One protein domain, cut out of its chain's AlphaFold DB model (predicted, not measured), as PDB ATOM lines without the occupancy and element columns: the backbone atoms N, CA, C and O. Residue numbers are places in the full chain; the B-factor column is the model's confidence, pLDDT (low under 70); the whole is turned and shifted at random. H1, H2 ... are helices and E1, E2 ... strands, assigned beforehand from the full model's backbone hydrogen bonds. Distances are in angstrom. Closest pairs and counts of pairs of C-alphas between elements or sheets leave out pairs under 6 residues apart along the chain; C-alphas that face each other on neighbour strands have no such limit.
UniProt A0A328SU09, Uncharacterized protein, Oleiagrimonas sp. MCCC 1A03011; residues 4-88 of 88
ATOM      1  N   GLN A   4      15.616 -35.769 -28.388       90.88
ATOM      2  CA  GLN A   4      15.184 -36.934 -27.609       90.88
ATOM      3  C   GLN A   4      16.289 -37.444 -26.672       90.88
ATOM      4  O   GLN A   4      16.025 -37.715 -25.509       90.88
ATOM      5  N   GLN A   5      17.543 -37.497 -27.135       91.88
ATOM      6  CA  GLN A   5      18.670 -37.904 -26.288       91.88
ATOM      7  C   GLN A   5      18.905 -36.937 -25.120       91.88
ATOM      8  O   GLN A   5      19.336 -37.364 -24.051       91.88
ATOM      9  N   ALA A   6      18.640 -35.642 -25.315       90.12
ATOM     10  CA  ALA A   6      18.700 -34.656 -24.242       90.12
ATOM     11  C   ALA A   6      17.595 -34.891 -23.198       90.12
ATOM     12  O   ALA A   6      17.868 -34.849 -22.001       90.12
ATOM     13  N   ILE A   7      16.372 -35.199 -23.640       94.62
ATOM     14  CA  ILE A   7      15.255 -35.556 -22.752       94.62
ATOM     15  C   ILE A   7      15.580 -36.817 -21.951       94.62
ATOM     16  O   ILE A   7      15.469 -36.804 -20.728       94.62
ATOM     17  N   ASP A   8      16.044 -37.873 -22.617       94.56
ATOM     18  CA  ASP A   8      16.374 -39.141 -21.965       94.56
ATOM     19  C   ASP A   8      17.481 -38.954 -20.910       94.56
ATOM     20  O   ASP A   8      17.406 -39.520 -19.820       94.56
ATOM     21  N   ALA A   9      18.483 -38.110 -21.190       91.62
ATOM     22  CA  ALA A   9      19.553 -37.786 -20.245       91.62
ATOM     23  C   ALA A   9      19.053 -37.003 -19.014       91.62
ATOM     24  O   ALA A   9      19.492 -37.268 -17.890       91.62
ATOM     25  N   LEU A  10      18.123 -36.062 -19.206       92.88
ATOM     26  CA  LEU A  10      17.483 -35.334 -18.105       92.88
ATOM     27  C   LEU A  10      16.652 -36.285 -17.230       92.88
ATOM     28  O   LEU A  10      16.810 -36.285 -16.009       92.88
ATOM     29  N   ILE A  11      15.850 -37.158 -17.847       94.62
ATOM     30  CA  ILE A  11      15.039 -38.162 -17.140       94.62
ATOM     31  C   ILE A  11      15.924 -39.133 -16.356       94.62
ATOM     32  O   ILE A  11      15.659 -39.393 -15.183       94.62
ATOM     33  N   ALA A  12      17.019 -39.612 -16.951       92.44
ATOM     34  CA  ALA A  12      17.989 -40.471 -16.270       92.44
ATOM     35  C   ALA A  12      18.638 -39.792 -15.047       92.44
ATOM     36  O   ALA A  12      19.100 -40.476 -14.135       92.44
ATOM     37  N   SER A  13      18.639 -38.456 -15.005       90.00
ATOM     38  CA  SER A  13      19.127 -37.650 -13.879       90.00
ATOM     39  C   SER A  13      18.042 -37.343 -12.833       90.00
ATOM     40  O   SER A  13      18.274 -36.544 -11.927       90.00
ATOM     41  N   GLY A  14      16.854 -37.947 -12.952       89.25
ATOM     42  CA  GLY A  14      15.722 -37.730 -12.045       89.25
ATOM     43  C   GLY A  14      14.954 -36.428 -12.296       89.25
ATOM     44  O   GLY A  14      14.240 -35.964 -11.410       89.25
ATOM     45  N   ILE A  15      15.110 -35.817 -13.474       92.69
ATOM     46  CA  ILE A  15      14.426 -34.575 -13.852       92.69
ATOM     47  C   ILE A  15      13.286 -34.913 -14.799       92.69
ATOM     48  O   ILE A  15      13.489 -35.585 -15.810       92.69
ATOM     49  N   HIS A  16      12.089 -34.404 -14.519       94.12
ATOM     50  CA  HIS A  16      10.993 -34.522 -15.472       94.12
ATOM     51  C   HIS A  16      11.330 -33.709 -16.718       94.12
ATOM     52  O   HIS A  16      11.555 -32.504 -16.609       94.12
ATOM     53  N   ALA A  17      11.335 -34.331 -17.895       95.19
ATOM     54  CA  ALA A  17      11.615 -33.628 -19.138       95.19
ATOM     55  C   ALA A  17      10.671 -34.038 -20.267       95.19
ATOM     56  O   ALA A  17      10.293 -35.200 -20.391       95.19
ATOM     57  N   GLN A  18      10.281 -33.072 -21.099       94.88
ATOM     58  CA  GLN A  18       9.424 -33.310 -22.263       94.88
ATOM     59  C   GLN A  18       9.578 -32.207 -23.308       94.88
ATOM     60  O   GLN A  18       9.923 -31.072 -22.977       94.88
ATOM     61  N   VAL A  19       9.242 -32.513 -24.562       93.62
ATOM     62  CA  VAL A  19       9.078 -31.477 -25.588       93.62
ATOM     63  C   VAL A  19       7.808 -30.679 -25.301       93.62
ATOM     64  O   VAL A  19       6.744 -31.242 -25.050       93.62
ATOM     65  N   ARG A  20       7.917 -29.358 -25.381       89.94
ATOM     66  CA  ARG A  20       6.815 -28.405 -25.302       89.94
ATOM     67  C   ARG A  20       6.959 -27.387 -26.421       89.94
ATOM     68  O   ARG A  20       8.021 -26.795 -26.600       89.94
ATOM     69  N   ASP A  21       5.873 -27.164 -27.148       87.69
ATOM     70  CA  ASP A  21       5.753 -25.990 -28.006       87.69
ATOM     71  C   ASP A  21       5.196 -24.840 -27.160       87.69
ATOM     72  O   ASP A  21       4.138 -24.974 -26.536       87.69
ATOM     73  N   TRP A  22       5.953 -23.752 -27.042       76.31
ATOM     74  CA  TRP A  22       5.568 -22.589 -26.241       76.31
ATOM     75  C   TRP A  22       6.033 -21.290 -26.910       76.31
ATOM     76  O   TRP A  22       6.469 -21.303 -28.050       76.31
ATOM     77  N   ALA A  23       5.939 -20.141 -26.236       73.25
ATOM     78  CA  ALA A  23       6.147 -18.803 -26.800       73.25
ATOM     79  C   ALA A  23       7.503 -18.589 -27.511       73.25
ATOM     80  O   ALA A  23       7.647 -17.641 -28.278       73.25
ATOM     81  N   LEU A  24       8.485 -19.461 -27.265       72.62
ATOM     82  CA  LEU A  24       9.813 -19.458 -27.890       72.62
ATOM     83  C   LEU A  24       9.961 -20.517 -29.003       72.62
ATOM     84  O   LEU A  24      11.068 -20.769 -29.471       72.62
ATOM     85  N   GLY A  25       8.853 -21.132 -29.416       82.88
ATOM     86  CA  GLY A  25       8.788 -22.285 -30.302       82.88
ATOM     87  C   GLY A  25       8.992 -23.612 -29.569       82.88
ATOM     88  O   GLY A  25       8.771 -23.739 -28.358       82.88
ATOM     89  N   ARG A  26       9.444 -24.613 -30.329       88.69
ATOM     90  CA  ARG A  26       9.739 -25.958 -29.832       88.69
ATOM     91  C   ARG A  26      10.898 -25.917 -28.834       88.69
ATOM     92  O   ARG A  26      11.999 -25.481 -29.160       88.69
ATOM     93  N   SER A  27      10.640 -26.385 -27.621       91.81
ATOM     94  CA  SER A  27      11.573 -26.345 -26.495       91.81
ATOM     95  C   SER A  27      11.494 -27.628 -25.672       91.81
ATOM     96  O   SER A  27      10.503 -28.357 -25.720       91.81
ATOM     97  N   ILE A  28      12.535 -27.904 -24.895       93.50
ATOM     98  CA  ILE A  28      12.534 -28.956 -23.882       93.50
ATOM     99  C   ILE A  28      12.190 -28.303 -22.546       93.50
ATOM    100  O   ILE A  28      12.935 -27.461 -22.046       93.50
ATOM    101  N   PHE A  29      11.069 -28.703 -21.963       93.12
ATOM    102  CA  PHE A  29      10.747 -28.418 -20.572       93.12
ATOM    103  C   PHE A  29      11.531 -29.370 -19.669       93.12
ATOM    104  O   PHE A  29      11.532 -30.569 -19.932       93.12
ATOM    105  N   ALA A  30      12.136 -28.851 -18.604       92.81
ATOM    106  CA  ALA A  30      12.800 -29.621 -17.559       92.81
ATOM    107  C   ALA A  30      12.337 -29.127 -16.180       92.81
ATOM    108  O   ALA A  30      12.490 -27.942 -15.881       92.81
ATOM    109  N   GLY A  31      11.781 -30.006 -15.344       91.88
ATOM    110  CA  GLY A  31      11.176 -29.647 -14.061       91.88
ATOM    111  C   GLY A  31      11.510 -30.612 -12.924       91.88
ATOM    112  O   GLY A  31      11.663 -31.814 -13.134       91.88
ATOM    113  N   VAL A  32      11.613 -30.078 -11.704       89.12
ATOM    114  CA  VAL A  32      11.795 -30.841 -10.456       89.12
ATOM    115  C   VAL A  32      10.903 -30.291  -9.347       89.12
ATOM    116  O   VAL A  32      10.444 -29.148  -9.409       89.12
ATOM    117  N   GLY A  33      10.682 -31.105  -8.312       87.50
ATOM    118  CA  GLY A  33       9.772 -30.762  -7.221       87.50
ATOM    119  C   GLY A  33       8.327 -30.758  -7.705       87.50
ATOM    120  O   GLY A  33       7.655 -29.738  -7.639       87.50
ATOM    121  N   GLU A  34       7.880 -31.875  -8.274       90.44
ATOM    122  CA  GLU A  34       6.493 -32.031  -8.706       90.44
ATOM    123  C   GLU A  34       5.531 -31.785  -7.534       90.44
ATOM    124  O   GLU A  34       5.753 -32.260  -6.417       90.44
ATOM    125  N   PHE A  35       4.463 -31.034  -7.786       89.81
ATOM    126  CA  PHE A  35       3.398 -30.791  -6.823       89.81
ATOM    127  C   PHE A  35       2.042 -30.725  -7.520       89.81
ATOM    128  O   PHE A  35       1.943 -30.443  -8.714       89.81
ATOM    129  N   GLU A  36       0.982 -30.922  -6.743       94.44
ATOM    130  CA  GLU A  36      -0.388 -30.695  -7.182       94.44
ATOM    131  C   GLU A  36      -1.065 -29.698  -6.237       94.44
ATOM    132  O   GLU A  36      -1.015 -29.840  -5.013       94.44
ATOM    133  N   HIS A  37      -1.710 -28.675  -6.793       89.06
ATOM    134  CA  HIS A  37      -2.537 -27.747  -6.031       89.06
ATOM    135  C   HIS A  37      -3.869 -27.529  -6.744       89.06
ATOM    136  O   HIS A  37      -3.914 -26.945  -7.822       89.06
ATOM    137  N   ARG A  38      -4.972 -27.976  -6.126       92.62
ATOM    138  CA  ARG A  38      -6.341 -27.844  -6.670       92.62
ATOM    139  C   ARG A  38      -6.494 -28.457  -8.075       92.62
ATOM    140  O   ARG A  38      -7.121 -27.853  -8.940       92.62
ATOM    141  N   GLY A  39      -5.900 -29.630  -8.306       90.94
ATOM    142  CA  GLY A  39      -5.923 -30.309  -9.609       90.94
ATOM    143  C   GLY A  39      -4.998 -29.698 -10.666       90.94
ATOM    144  O   GLY A  39      -5.042 -30.101 -11.827       90.94
ATOM    145  N   ILE A  40      -4.165 -28.720 -10.296       88.69
ATOM    146  CA  ILE A  40      -3.114 -28.179 -11.159       88.69
ATOM    147  C   ILE A  40      -1.801 -28.857 -10.782       88.69
ATOM    148  O   ILE A  40      -1.308 -28.659  -9.671       88.69
ATOM    149  N   HIS A  41      -1.234 -29.616 -11.717       87.50
ATOM    150  CA  HIS A  41       0.117 -30.156 -11.594       87.50
ATOM    151  C   HIS A  41       1.144 -29.088 -11.962       87.50
ATOM    152  O   HIS A  41       1.014 -28.403 -12.981       87.50
ATOM    153  N   GLY A  42       2.171 -28.961 -11.137       87.56
ATOM    154  CA  GLY A  42       3.254 -28.014 -11.317       87.56
ATOM    155  C   GLY A  42       4.586 -28.595 -10.870       87.56
ATOM    156  O   GLY A  42       4.665 -29.696 -10.333       87.56
ATOM    157  N   TYR A  43       5.638 -27.823 -11.102       89.56
ATOM    158  CA  TYR A  43       6.992 -28.134 -10.664       89.56
ATOM    159  C   TYR A  43       7.521 -26.914  -9.925       89.56
ATOM    160  O   TYR A  43       7.414 -25.800 -10.439       89.56
ATOM    161  N   THR A  44       8.061 -27.112  -8.724       85.00
ATOM    162  CA  THR A  44       8.621 -26.036  -7.891       85.00
ATOM    163  C   THR A  44       9.727 -25.287  -8.627       85.00
ATOM    164  O   THR A  44       9.845 -24.074  -8.488       85.00
ATOM    165  N   HIS A  45      10.499 -25.996  -9.455       85.94
ATOM    166  CA  HIS A  45      11.500 -25.396 -10.327       85.94
ATOM    167  C   HIS A  45      11.388 -25.949 -11.735       85.94
ATOM    168  O   HIS A  45      11.296 -27.163 -11.934       85.94
ATOM    169  N   ALA A  46      11.447 -25.050 -12.712       88.31
ATOM    170  CA  ALA A  46      11.369 -25.402 -14.114       88.31
ATOM    171  C   ALA A  46      12.272 -24.519 -14.971       88.31
ATOM    172  O   ALA A  46      12.419 -23.320 -14.731       88.31
ATOM    173  N   ARG A  47      12.836 -25.128 -16.009       89.25
ATOM    174  CA  ARG A  47      13.639 -24.467 -17.033       89.25
ATOM    175  C   ARG A  47      13.195 -24.918 -18.412       89.25
ATOM    176  O   ARG A  47      12.814 -26.070 -18.607       89.25
ATOM    177  N   TYR A  48      13.293 -24.008 -19.368       90.56
ATOM    178  CA  TYR A  48      13.056 -24.295 -20.775       90.56
ATOM    179  C   TYR A  48      14.369 -24.199 -21.532       90.56
ATOM    180  O   TYR A  48      15.035 -23.168 -21.489       90.56
ATOM    181  N   ILE A  49      14.726 -25.271 -22.231       91.81
ATOM    182  CA  ILE A  49      15.884 -25.328 -23.117       91.81
ATOM    183  C   ILE A  49      15.363 -25.172 -24.543       91.81
ATOM    184  O   ILE A  49      14.596 -26.008 -25.015       91.81
ATOM    185  N   TYR A  50      15.734 -24.094 -25.227       90.88
ATOM    186  CA  TYR A  50      15.180 -23.755 -26.540       90.88
ATOM    187  C   TYR A  50      16.279 -23.381 -27.544       90.88
ATOM    188  O   TYR A  50      17.310 -22.822 -27.149       90.88
ATOM    189  N   PRO A  51      16.092 -23.683 -28.840       88.38
ATOM    190  CA  PRO A  51      17.039 -23.305 -29.876       88.38
ATOM    191  C   PRO A  51      16.872 -21.827 -30.261       88.38
ATOM    192  O   PRO A  51      15.763 -21.305 -30.362       88.38
ATOM    193  N   LYS A  52      17.984 -21.145 -30.529       85.50
ATOM    194  CA  LYS A  52      18.031 -19.817 -31.150       85.50
ATOM    195  C   LYS A  52      19.175 -19.810 -32.158       85.50
ATOM    196  O   LYS A  52      20.343 -19.749 -31.779       85.50
ATOM    197  N   GLY A  53      18.837 -19.897 -33.443       84.25
ATOM    198  CA  GLY A  53      19.831 -20.154 -34.489       84.25
ATOM    199  C   GLY A  53      20.495 -21.518 -34.287       84.25
ATOM    200  O   GLY A  53      19.810 -22.505 -34.041       84.25
ATOM    201  N   GLU A  54      21.826 -21.560 -34.343       81.50
ATOM    202  CA  GLU A  54      22.632 -22.779 -34.140       81.50
ATOM    203  C   GLU A  54      22.965 -23.050 -32.659       81.50
ATOM    204  O   GLU A  54      23.688 -23.990 -32.329       81.50
ATOM    205  N   THR A  55      22.459 -22.219 -31.746       83.81
ATOM    206  CA  THR A  55      22.767 -22.288 -30.312       83.81
ATOM    207  C   THR A  55      21.547 -22.652 -29.475       83.81
ATOM    208  O   THR A  55      20.413 -22.360 -29.850       83.81
ATOM    209  N   TRP A  56      21.781 -23.268 -28.316       86.81
ATOM    210  CA  TRP A  56      20.741 -23.599 -27.342       86.81
ATOM    211  C   TRP A  56      20.827 -22.670 -26.133       86.81
ATOM    212  O   TRP A  56      21.916 -22.375 -25.640       86.81
ATOM    213  N   HIS A  57      19.674 -22.218 -25.652       88.44
ATOM    214  CA  HIS A  57      19.545 -21.275 -24.545       88.44
ATOM    215  C   HIS A  57      18.638 -21.825 -23.452       88.44
ATOM    216  O   HIS A  57      17.854 -22.743 -23.688       88.44
ATOM    217  N   VAL A  58      18.736 -21.226 -22.266       89.12
ATOM    218  CA  VAL A  58      17.872 -21.527 -21.125       89.12
ATOM    219  C   VAL A  58      17.042 -20.314 -20.790       89.12
ATOM    220  O   VAL A  58      17.574 -19.214 -20.648       89.12
ATOM    221  N   LEU A  59      15.752 -20.545 -20.602       86.81
ATOM    222  CA  LEU A  59      14.880 -19.647 -19.875       86.81
ATOM    223  C   LEU A  59      14.588 -20.275 -18.511       86.81
ATOM    224  O   LEU A  59      14.066 -21.390 -18.441       86.81
ATOM    225  N   ASP A  60      14.944 -19.569 -17.441       81.75
ATOM    226  CA  ASP A  60      14.572 -19.955 -16.080       81.75
ATOM    227  C   ASP A  60      13.186 -19.385 -15.756       81.75
ATOM    228  O   ASP A  60      12.916 -18.213 -16.027       81.75
ATOM    229  N   CYS A  61      12.292 -20.220 -15.225       74.56
ATOM    230  CA  CYS A  61      10.956 -19.798 -14.809       74.56
ATOM    231  C   CYS A  61      10.882 -19.429 -13.321       74.56
ATOM    232  O   CYS A  61       9.810 -19.037 -12.857       74.56
ATOM    233  N   ASN A  62      11.985 -19.536 -12.569       65.94
ATOM    234  CA  ASN A  62      12.014 -19.154 -11.160       65.94
ATOM    235  C   ASN A  62      11.807 -17.645 -10.975       65.94
ATOM    236  O   ASN A  62      12.566 -16.827 -11.491       65.94
ATOM    237  N   VAL A  63      10.812 -17.296 -10.157       53.34
ATOM    238  CA  VAL A  63      10.558 -15.918  -9.715       53.34
ATOM    239  C   VAL A  63      11.315 -15.592  -8.423       53.34
ATOM    240  O   VAL A  63      11.691 -14.443  -8.246       53.34
ATOM    241  N   THR A  64      11.646 -16.561  -7.561       54.28
ATOM    242  CA  THR A  64      12.439 -16.322  -6.338       54.28
ATOM    243  C   THR A  64      12.939 -17.636  -5.719       54.28
ATOM    244  O   THR A  64      12.213 -18.624  -5.720       54.28
ATOM    245  N   GLU A  65      14.133 -17.572  -5.120       51.47
ATOM    246  CA  GLU A  65      14.794 -18.539  -4.218       51.47
ATOM    247  C   GLU A  65      15.615 -19.704  -4.808       51.47
ATOM    248  O   GLU A  65      15.443 -20.152  -5.936       51.47
ATOM    249  N   GLN A  66      16.629 -20.069  -4.012       55.81
ATOM    250  CA  GLN A  66      17.866 -20.784  -4.338       55.81
ATOM    251  C   GLN A  66      17.673 -22.020  -5.227       55.81
ATOM    252  O   GLN A  66      16.852 -22.892  -4.958       55.81
ATOM    253  N   GLY A  67      18.483 -22.089  -6.286       56.59
ATOM    254  CA  GLY A  67      18.402 -23.123  -7.310       56.59
ATOM    255  C   GLY A  67      18.652 -24.538  -6.788       56.59
ATOM    256  O   GLY A  67      19.527 -24.785  -5.959       56.59
ATOM    257  N   PHE A  68      17.914 -25.495  -7.347       68.94
ATOM    258  CA  PHE A  68      18.230 -26.915  -7.230       68.94
ATOM    259  C   PHE A  68      19.532 -27.211  -7.984       68.94
ATOM    260  O   PHE A  68      19.535 -27.276  -9.215       68.94
ATOM    261  N   ALA A  69      20.626 -27.437  -7.250       72.25
ATOM    262  CA  ALA A  69      21.946 -27.720  -7.824       72.25
ATOM    263  C   ALA A  69      21.914 -28.871  -8.850       72.25
ATOM    264  O   ALA A  69      22.573 -28.798  -9.884       72.25
ATOM    265  N   THR A  70      21.092 -29.897  -8.613       74.62
ATOM    266  CA  THR A  70      20.915 -31.035  -9.529       74.62
ATOM    267  C   THR A  70      20.257 -30.630 -10.852       74.62
ATOM    268  O   THR A  70      20.731 -31.032 -11.913       74.62
ATOM    269  N   LEU A  71      19.207 -29.795 -10.815       77.50
ATOM    270  CA  LEU A  71      18.570 -29.265 -12.029       77.50
ATOM    271  C   LEU A  71      19.552 -28.372 -12.793       77.50
ATOM    272  O   LEU A  71      19.636 -28.438 -14.018       77.50
ATOM    273  N   GLU A  72      20.325 -27.556 -12.078       82.62
ATOM    274  CA  GLU A  72      21.289 -26.655 -12.696       82.62
ATOM    275  C   GLU A  72      22.423 -27.381 -13.410       82.62
ATOM    276  O   GLU A  72      22.689 -27.097 -14.582       82.62
ATOM    277  N   GLN A  73      23.034 -28.355 -12.741       82.19
ATOM    278  CA  GLN A  73      24.087 -29.178 -13.321       82.19
ATOM    279  C   GLN A  73      23.580 -29.945 -14.546       82.19
ATOM    280  O   GLN A  73      24.208 -29.894 -15.605       82.19
ATOM    281  N   ALA A  74      22.416 -30.590 -14.448       80.94
ATOM    282  CA  ALA A  74      21.865 -31.381 -15.543       80.94
ATOM    283  C   ALA A  74      21.476 -30.532 -16.766       80.94
ATOM    284  O   ALA A  74      21.742 -30.928 -17.905       80.94
ATOM    285  N   VAL A  75      20.909 -29.339 -16.554       84.69
ATOM    286  CA  VAL A  75      20.584 -28.404 -17.643       84.69
ATOM    287  C   VAL A  75      21.863 -27.874 -18.298       84.69
ATOM    288  O   VAL A  75      21.971 -27.893 -19.525       84.69
ATOM    289  N   SER A  76      22.868 -27.484 -17.509       85.69
ATOM    290  CA  SER A  76      24.164 -27.010 -18.020       85.69
ATOM    291  C   SER A  76      24.893 -28.072 -18.857       85.69
ATOM    292  O   SER A  76      25.365 -27.798 -19.969       85.69
ATOM    293  N   HIS A  77      24.917 -29.317 -18.373       85.81
ATOM    294  CA  HIS A  77      25.476 -30.456 -19.104       85.81
ATOM    295  C   HIS A  77      24.729 -30.702 -20.419       85.81
ATOM    296  O   HIS A  77      25.360 -30.881 -21.464       85.81
ATOM    297  N   THR A  78      23.395 -30.648 -20.389       86.44
ATOM    298  CA  THR A  78      22.544 -30.837 -21.572       86.44
ATOM    299  C   THR A  78      22.830 -29.793 -22.654       86.44
ATOM    300  O   THR A  78      23.045 -30.147 -23.813       86.44
ATOM    301  N   ILE A  79      22.930 -28.511 -22.294       87.62
ATOM    302  CA  ILE A  79      23.248 -27.435 -23.255       87.62
ATOM    303  C   ILE A  79      24.642 -27.614 -23.842       87.62
ATOM    304  O   ILE A  79      24.830 -27.432 -25.047       87.62
ATOM    305  N   SER A  80      25.617 -27.978 -23.009       86.38
ATOM    306  CA  SER A  80      26.996 -28.207 -23.445       86.38
ATOM    307  C   SER A  80      27.069 -29.347 -24.466       86.38
ATOM    308  O   SER A  80      27.732 -29.222 -25.500       86.38
ATOM    309  N   ALA A  81      26.332 -30.435 -24.228       84.00
ATOM    310  CA  ALA A  81      26.258 -31.581 -25.129       84.00
ATOM    311  C   ALA A  81      25.527 -31.261 -26.446       84.00
ATOM    312  O   ALA A  81      25.993 -31.657 -27.519       84.00
ATOM    313  N   LEU A  82      24.422 -30.509 -26.386       84.06
ATOM    314  CA  LEU A  82      23.682 -30.053 -27.567       84.06
ATOM    315  C   LEU A  82      24.527 -29.104 -28.431       84.06
ATOM    316  O   LEU A  82      24.652 -29.298 -29.640       84.06
ATOM    317  N   SER A  83      25.190 -28.132 -27.804       81.12
ATOM    318  CA  SER A  83      26.012 -27.128 -28.495       81.12
ATOM    319  C   SER A  83      27.288 -27.715 -29.108       81.12
ATOM    320  O   SER A  83      27.763 -27.233 -30.133       81.12
ATOM    321  N   SER A  84      27.842 -28.777 -28.515       77.38
ATOM    322  CA  SER A  84      29.008 -29.488 -29.068       77.38
ATOM    323  C   SER A  84      28.689 -30.237 -30.364       77.38
ATOM    324  O   SER A  84      29.589 -30.503 -31.158       77.38
ATOM    325  N   PHE A  85      27.420 -30.586 -30.582       62.31
ATOM    326  CA  PHE A  85      26.972 -31.265 -31.794       62.31
ATOM    327  C   PHE A  85      26.553 -30.309 -32.906       62.31
ATOM    328  O   PHE A  85      26.740 -30.654 -34.061       62.31
ATOM    329  N   ALA A  86      26.043 -29.119 -32.578       61.22
ATOM    330  CA  ALA A  86      25.698 -28.105 -33.576       61.22
ATOM    331  C   ALA A  86      26.922 -27.548 -34.335       61.22
ATOM    332  O   ALA A  86      26.770 -26.957 -35.394       61.22
ATOM    333  N   LYS A  87      28.140 -27.738 -33.801       57.09
ATOM    334  CA  LYS A  87      29.411 -27.299 -34.410       57.09
ATOM    335  C   LYS A  87      30.086 -28.342 -35.318       57.09
ATOM    336  O   LYS A  87      31.203 -28.093 -35.768       57.09
ATOM    337  N   LYS A  88      29.477 -29.513 -35.520       49.16
ATOM    338  CA  LYS A  88      29.959 -30.560 -36.437       49.16
ATOM    339  C   LYS A  88      29.071 -30.621 -37.666       49.16
ATOM    340  O   LYS A  88      29.644 -30.838 -38.751       49.16
TER     341      LYS A  88
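AT A GLANCE: This is residues 4 to 88 of the 88 residues of an uncharacterized protein of Oleiagrimonas sp. MCCC 1A03011 (UniProt A0A328SU09). A strongly twisted four-stranded antiparallel sheet has two helices, H1 and H2, side by side over one face, running opposite ways, while its other face has no named helix on it. The two long inner strands, E2 and E3, bend sharply partway, and the tip of their hairpin, residues 36 to 41, sticks out free at one end of the longest axis. The printed part has 85 residues with two named helices and four named strands, in the order H1 E1 E2 E3 E4 H2; across the sheet the strands also run E1, E2, E3, E4. The class is mixed, helices and strands. The whole is compact, with a radius of gyration of the C-alphas of 13.0 A, yet elongated in outline, with spans of 46 by 26 by 24 A.

IN THESE COORDINATES: Strand E2 holds residues 25 to 37 and measures 27.3 A from first to last C-alpha; E3 holds residues 40 to 52 and measures 30.3 A. E2 bends by 90 degrees at residue 33, and E3 bends by 83 degrees at residue 44. The edge strands are E1, residues 16 to 22, 17.0 A long, and E4, residues 55 to 60, 16.6 A long. Helix H1, residues 4 to 12, is 12.2 A long and begins with C-alpha 4 at (15.184, -36.934, -27.609). C-alpha 37, where E2 ends, is at (-2.537, -27.747, -6.031). Helix H2, residues 69 to 86, is 26.0 A long and ends with C-alpha 86 at (25.698, -28.105, -33.576).

HOW THE PARTS SIT: The sheet is a meander, each strand the antiparallel neighbour of the one before, and each successive pair of strands is a hairpin. E2 and E3 run at 162 degrees to each other, with N 30 and O 47 at 2.9 A before the bend of E2 and N 37 and O 40 at 2.9 A after it. E1 and E2 stand at 128 degrees, with N 18 and O 29 at 3.0 A and N 27 and O 20 at 2.8 A. E3 and E4 stand at 154 degrees, with N 50 and O 57 at 2.9 A. These N and O pairs are within hydrogen-bond range. E1 and E4 are apart. From edge to edge the strands' lines turn by 77 degrees. H1 and H2 are on the same face of the sheet, making two layers, helices on one face of a sheet. H1 has a height over the sheet of 8.4 A and runs along the strands, at 17 degrees to E1 on the local plane. It lies over E1 and only just not over E2, on which 2 of its C-alphas fall; the closest C-alphas of H1 and E1 are those of Ile 7 and Ala 17, 5.5 A apart. H2 has a height of 8.8 A over the sheet and runs along the strands, at 21 degrees to E3 on the local plane. It lies over E3 and only just not over E2, on which 2 of its C-alphas fall. The closest C-alphas of H2 and E4 are those of Thr 55 and Ser 83, 6.1 A apart. H1 and H2 touch, H2 with residues 74 to 82 alone, at a shallow tilt of 21 degrees, opposite ways; their closest C-alphas are those of Ala 6 and Thr 78, 6.0 A apart. In H1 every O i to N i+4 pair is within hydrogen-bond range; in H2, 13 of 14 are.

THE WHOLE: The two C-alphas farthest apart are those of Arg 38 and Lys 88, at 47.0 A. The printed part has no cut and ends at residue 88, the chain's last residue. No link is long: the link from E4 to H2, 8 residues, is short, and the others are tight. The mean pLDDT of the printed part is 83.5; residues 62 to 68 and 85 to 88 are under 70.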